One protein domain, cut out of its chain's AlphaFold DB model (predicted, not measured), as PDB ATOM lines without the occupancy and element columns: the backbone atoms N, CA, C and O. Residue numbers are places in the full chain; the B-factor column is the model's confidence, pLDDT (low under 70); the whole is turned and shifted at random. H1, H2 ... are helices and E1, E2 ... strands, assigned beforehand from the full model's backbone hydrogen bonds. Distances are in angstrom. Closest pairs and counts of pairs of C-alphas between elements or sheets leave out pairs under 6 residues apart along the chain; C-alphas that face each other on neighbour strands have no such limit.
ATOM      1  N   ILE A  63     113.400  29.340 167.853       89.06
ATOM      2  CA  ILE A  63     113.147  27.902 167.794       89.06
ATOM      3  C   ILE A  63     112.325  27.630 166.538       89.06
ATOM      4  O   ILE A  63     111.280  28.258 166.330       89.06
ATOM      5  N   HIS A  64     112.764  26.662 165.734       90.12
ATOM      6  CA  HIS A  64     112.030  26.194 164.560       90.12
ATOM      7  C   HIS A  64     110.911  25.232 164.970       90.12
ATOM      8  O   HIS A  64     111.059  24.011 164.972       90.12
ATOM      9  N   ALA A  65     109.770  25.770 165.382       89.69
ATOM     10  CA  ALA A  65     108.684  24.968 165.942       89.69
ATOM     11  C   ALA A  65     108.025  24.030 164.919       89.69
ATOM     12  O   ALA A  65     107.443  23.022 165.314       89.69
ATOM     13  N   SER A  66     108.160  24.313 163.618       88.25
ATOM     14  CA  SER A  66     107.755  23.387 162.552       88.25
ATOM     15  C   SER A  66     108.545  22.070 162.552       88.25
ATOM     16  O   SER A  66     108.048  21.066 162.043       88.25
ATOM     17  N   GLU A  67     109.747  22.047 163.138       87.12
ATOM     18  CA  GLU A  67     110.569  20.833 163.291       87.12
ATOM     19  C   GLU A  67     110.561  20.284 164.722       87.12
ATOM     20  O   GLU A  67     110.719  19.080 164.931       87.12
ATOM     21  N   HIS A  68     110.272  21.146 165.698       89.31
ATOM     22  CA  HIS A  68     110.175  20.825 167.122       89.31
ATOM     23  C   HIS A  68     108.722  20.919 167.617       89.31
ATOM     24  O   HIS A  68     108.322  21.882 168.279       89.31
ATOM     25  N   LEU A  69     107.903  19.914 167.276       90.38
ATOM     26  CA  LEU A  69     106.465  19.901 167.599       90.38
ATOM     27  C   LEU A  69     106.178  19.868 169.106       90.38
ATOM     28  O   LEU A  69     105.148  20.376 169.549       90.38
ATOM     29  N   ASP A  70     107.093  19.325 169.904       89.94
ATOM     30  CA  ASP A  70     107.056  19.396 171.365       89.94
ATOM     31  C   ASP A  70     107.031  20.856 171.845       89.94
ATOM     32  O   ASP A  70     106.181  21.234 172.654       89.94
ATOM     33  N   LYS A  71     107.875  21.715 171.261       88.88
ATOM     34  CA  LYS A  71     107.917  23.154 171.560       88.88
ATOM     35  C   LYS A  71     106.685  23.890 171.074       88.88
ATOM     36  O   LYS A  71     106.176  24.765 171.776       88.88
ATOM     37  N   LEU A  72     106.147  23.497 169.922       89.50
ATOM     38  CA  LEU A  72     104.879  24.037 169.445       89.50
ATOM     39  C   LEU A  72     103.727  23.723 170.415       89.50
ATOM     40  O   LEU A  72     102.903  24.597 170.686       89.50
ATOM     41  N   ARG A  73     103.689  22.512 170.985       89.25
ATOM     42  CA  ARG A  73     102.678  22.105 171.977       89.25
ATOM     43  C   ARG A  73     102.830  22.823 173.309       89.25
ATOM     44  O   ARG A  73     101.823  23.219 173.889       89.25
ATOM     45  N   GLU A  74     104.062  23.010 173.780       89.31
ATOM     46  CA  GLU A  74     104.335  23.821 174.973       89.31
ATOM     47  C   GLU A  74     103.791  25.250 174.798       89.31
ATOM     48  O   GLU A  74     103.181  25.802 175.716       89.31
ATOM     49  N   TYR A  75     103.966  25.838 173.608       86.00
ATOM     50  CA  TYR A  75     103.527  27.202 173.311       86.00
ATOM     51  C   TYR A  75     102.016  27.320 173.058       86.00
ATOM     52  O   TYR A  75     101.385  28.308 173.447       86.00
ATOM     53  N   ALA A  76     101.417  26.319 172.413       87.31
ATOM     54  CA  ALA A  76     100.005  26.286 172.047       87.31
ATOM     55  C   ALA A  76      99.319  25.006 172.570       87.31
ATOM     56  O   ALA A  76      98.877  24.174 171.776       87.31
ATOM     57  N   PRO A  77      99.153  24.846 173.897       87.62
ATOM     58  CA  PRO A  77      98.582  23.631 174.488       87.62
ATOM     59  C   PRO A  77      97.116  23.392 174.100       87.62
ATOM     60  O   PRO A  77      96.619  22.276 174.196       87.62
ATOM     61  N   GLN A  78      96.412  24.432 173.643       89.19
ATOM     62  CA  GLN A  78      95.054  24.338 173.104       89.19
ATOM     63  C   GLN A  78      94.978  23.722 171.696       89.19
ATOM     64  O   GLN A  78      93.877  23.549 171.166       89.19
ATOM     65  N   LEU A  79      96.121  23.447 171.060       85.50
ATOM     66  CA  LEU A  79      96.185  22.809 169.753       85.50
ATOM     67  C   LEU A  79      95.867  21.315 169.908       85.50
ATOM     68  O   LEU A  79      96.744  20.468 170.074       85.50
ATOM     69  N   ASN A  80      94.573  20.999 169.876       87.75
ATOM     70  CA  ASN A  80      94.029  19.647 170.009       87.75
ATOM     71  C   ASN A  80      94.189  18.838 168.706       87.75
ATOM     72  O   ASN A  80      93.207  18.374 168.132       87.75
ATOM     73  N   MET A  81      95.421  18.718 168.219       91.06
ATOM     74  CA  MET A  81      95.789  17.970 167.014       91.06
ATOM     75  C   MET A  81      96.881  16.957 167.353       91.06
ATOM     76  O   MET A  81      97.653  17.185 168.285       91.06
ATOM     77  N   THR A  82      96.964  15.849 166.618       91.75
ATOM     78  CA  THR A  82      98.098  14.910 166.679       91.75
ATOM     79  C   THR A  82      99.318  15.480 165.952       91.75
ATOM     80  O   THR A  82      99.200  16.445 165.202       91.75
ATOM     81  N   ASP A  83     100.502  14.912 166.182       90.69
ATOM     82  CA  ASP A  83     101.717  15.363 165.490       90.69
ATOM     83  C   ASP A  83     101.601  15.178 163.973       90.69
ATOM     84  O   ASP A  83     101.965  16.084 163.233       90.69
ATOM     85  N   ASP A  84     101.017  14.068 163.516       91.25
ATOM     86  CA  ASP A  84     100.781  13.815 162.089       91.25
ATOM     87  C   ASP A  84      99.855  14.869 161.479       91.25
ATOM     88  O   ASP A  84     100.173  15.448 160.449       91.25
ATOM     89  N   GLN A  85      98.762  15.216 162.172       92.81
ATOM     90  CA  GLN A  85      97.873  16.290 161.727       92.81
ATOM     91  C   GLN A  85      98.617  17.621 161.618       92.81
ATOM     92  O   GLN A  85      98.458  18.335 160.635       92.81
ATOM     93  N   ILE A  86      99.444  17.962 162.609       91.56
ATOM     94  CA  ILE A  86     100.231  19.196 162.568       91.56
ATOM     95  C   ILE A  86     101.209  19.169 161.387       91.56
ATOM     96  O   ILE A  86     101.306  20.163 160.674       91.56
ATOM     97  N   ARG A  87     101.893  18.046 161.135       89.75
ATOM     98  CA  ARG A  87     102.805  17.900 159.987       89.75
ATOM     99  C   ARG A  87     102.070  18.067 158.662       89.75
ATOM    100  O   ARG A  87     102.534  18.846 157.832       89.75
ATOM    101  N   ASP A  88     100.913  17.431 158.512       90.94
ATOM    102  CA  ASP A  88     100.073  17.547 157.319       90.94
ATOM    103  C   ASP A  88      99.594  18.989 157.097       90.94
ATOM    104  O   ASP A  88      99.559  19.464 155.965       90.94
ATOM    105  N   PHE A  89      99.264  19.725 158.165       90.12
ATOM    106  CA  PHE A  89      98.901  21.144 158.074       90.12
ATOM    107  C   PHE A  89     100.093  22.045 157.740       90.12
ATOM    108  O   PHE A  89      99.933  23.025 157.011       90.12
ATOM    109  N   LEU A  90     101.276  21.745 158.283       89.88
ATOM    110  CA  LEU A  90     102.491  22.520 158.039       89.88
ATOM    111  C   LEU A  90     103.044  22.293 156.636       89.88
ATOM    112  O   LEU A  90     103.604  23.214 156.051       89.88
ATOM    113  N   LYS A  91     102.904  21.090 156.084       88.38
ATOM    114  CA  LYS A  91     103.358  20.768 154.733       88.38
ATOM    115  C   LYS A  91     102.349  19.843 154.048       88.38
ATOM    116  O   LYS A  91     102.597  18.645 153.951       88.38
ATOM    117  N   PRO A  92     101.226  20.384 153.545       88.50
ATOM    118  CA  PRO A  92     100.276  19.578 152.798       88.50
ATOM    119  C   PRO A  92     100.897  19.141 151.469       88.50
ATOM    120  O   PRO A  92     101.273  19.999 150.659       88.50
ATOM    121  N   ASP A  93     100.935  17.832 151.212       83.81
ATOM    122  CA  ASP A  93     101.516  17.235 149.995       83.81
ATOM    123  C   ASP A  93     100.950  17.827 148.695       83.81
ATOM    124  O   ASP A  93     101.636  17.916 147.678       83.81
ATOM    125  N   SER A  94      99.692  18.269 148.725       84.31
ATOM    126  CA  SER A  94      98.974  18.820 147.575       84.31
ATOM    127  C   SER A  94      99.259  20.297 147.284       84.31
ATOM    128  O   SER A  94      98.826  20.799 146.249       84.31
ATOM    129  N   SER A  95      99.945  21.012 148.181       83.06
ATOM    130  CA  SER A  95     100.077  22.473 148.089       83.06
ATOM    131  C   SER A  95     101.383  22.943 147.450       83.06
ATOM    132  O   SER A  95     101.431  24.043 146.911       83.06
ATOM    133  N   GLY A  96     102.449  22.138 147.517       81.75
ATOM    134  CA  GLY A  96     103.805  22.583 147.174       81.75
ATOM    135  C   GLY A  96     104.370  23.656 148.121       81.75
ATOM    136  O   GLY A  96     105.466  24.155 147.881       81.75
ATOM    137  N   PHE A  97     103.648  24.001 149.191       82.25
ATOM    138  CA  PHE A  97     104.044  24.984 150.194       82.25
ATOM    139  C   PHE A  97     104.362  24.307 151.527       82.25
ATOM    140  O   PHE A  97     103.797  23.270 151.883       82.25
ATOM    141  N   ARG A  98     105.256  24.942 152.287       86.31
ATOM    142  CA  ARG A  98     105.537  24.618 153.685       86.31
ATOM    143  C   ARG A  98     105.354  25.873 154.529       86.31
ATOM    144  O   ARG A  98     105.826  26.945 154.159       86.31
ATOM    145  N   ALA A  99     104.650  25.737 155.642       89.62
ATOM    146  CA  ALA A  99     104.525  26.762 156.658       89.62
ATOM    147  C   ALA A  99     105.642  26.603 157.696       89.62
ATOM    148  O   ALA A  99     105.801  25.546 158.312       89.62
ATOM    149  N   GLU A 100     106.375  27.689 157.925       91.19
ATOM    150  CA  GLU A 100     107.378  27.766 158.981       91.19
ATOM    151  C   GLU A 100     106.840  28.533 160.183       91.19
ATOM    152  O   GLU A 100     106.337  29.651 160.057       91.19
ATOM    153  N   ILE A 101     106.948  27.924 161.362       91.06
ATOM    154  CA  ILE A 101     106.595  28.541 162.633       91.06
ATOM    155  C   ILE A 101     107.878  28.754 163.425       91.06
ATOM    156  O   ILE A 101     108.563  27.798 163.791       91.06
ATOM    157  N   TYR A 102     108.160  30.017 163.733       91.31
ATOM    158  CA  TYR A 102     109.275  30.424 164.580       91.31
ATOM    159  C   TYR A 102     108.757  30.909 165.926       91.31
ATOM    160  O   TYR A 102     107.887  31.781 165.995       91.31
ATOM    161  N   LEU A 103     109.308  30.356 167.000       89.62
ATOM    162  CA  LEU A 103     109.025  30.788 168.365       89.62
ATOM    163  C   LEU A 103     110.255  31.488 168.944       89.62
ATOM    164  O   LEU A 103     111.372  31.064 168.651       89.62
ATOM    165  N   PRO A 104     110.095  32.537 169.763       83.19
ATOM    166  CA  PRO A 104     111.229  33.119 170.466       83.19
ATOM    167  C   PRO A 104     111.822  32.096 171.448       83.19
ATOM    168  O   PRO A 104     111.086  31.479 172.219       83.19
ATOM    169  N   ASP A 105     113.143  31.930 171.431       78.75
ATOM    170  CA  ASP A 105     113.851  31.055 172.369       78.75
ATOM    171  C   ASP A 105     113.946  31.726 173.755       78.75
ATOM    172  O   ASP A 105     114.595  32.768 173.889       78.75
ATOM    173  N   PRO A 106     113.344  31.157 174.818       64.44
ATOM    174  CA  PRO A 106     113.382  31.746 176.153       64.44
ATOM    175  C   PRO A 106     114.783  31.773 176.788       64.44
ATOM    176  O   PRO A 106     115.004  32.571 177.699       64.44
TER     177      PRO A 106
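AT A GLANCE: This is residues 63 to 106 of the 146 residues of an uncharacterized protein of Xanthomonas axonopodis (UniProt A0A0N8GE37). What does the model look like? Two short helices, H1 and H2, are set at nearly a right angle; after them the printed part turns in a loop whose residues 92 to 97 stick out, and comes back past the helices to E1, a short strand beside residues 63 to 64, the first of the printed part. How much is named, and what is the outline? The printed part has 44 residues with two named helices and one named strand, in the order H1, H2, E1; the class is mostly helix, though under half of the residues are in named elements. The whole is compact, with a radius of gyration of the C-alphas of 10.6 A, yet elongated, spanning 34 by 20 by 12 A.

IN THESE COORDINATES: Where are the helices? H1 is residues 69 to 75, 9.7 A long, beginning at C-alpha 69 (106.465, 19.901, 167.599). H2 is residues 83 to 90, 10.4 A long. Where is the strand? E1 is residues 102 to 104, 6.8 A long, ending at C-alpha 104 (111.229, 33.119, 170.466).

HOW THE PARTS SIT: What lies beside E1? It pairs with no named strand, but residues 63 to 64 pair antiparallel with its residues 102 to 103. How do the helices stand? H1 and H2 are close but not clearly touching, about perpendicular at 84 degrees; their closest C-alphas, of Leu 69 and Asp 83, are 6.9 A apart. In both, every O i to N i+4 pair is within hydrogen-bond range. How near is E1? The closest C-alphas of H1 and E1, of Leu 72 and Leu 103, are 8.0 A apart, while H2 and E1 are apart.

THE WHOLE: How far does it reach? The two C-alphas farthest apart, of Ser 94 and Pro 106, are 34.5 A apart. Which link is long? That from H2 to E1 is long, with 11 residues, and residues 92 to 97 stand free. Is anything cut or uncertain? The printed part has no cut, and residue 106 alone has a pLDDT under 70.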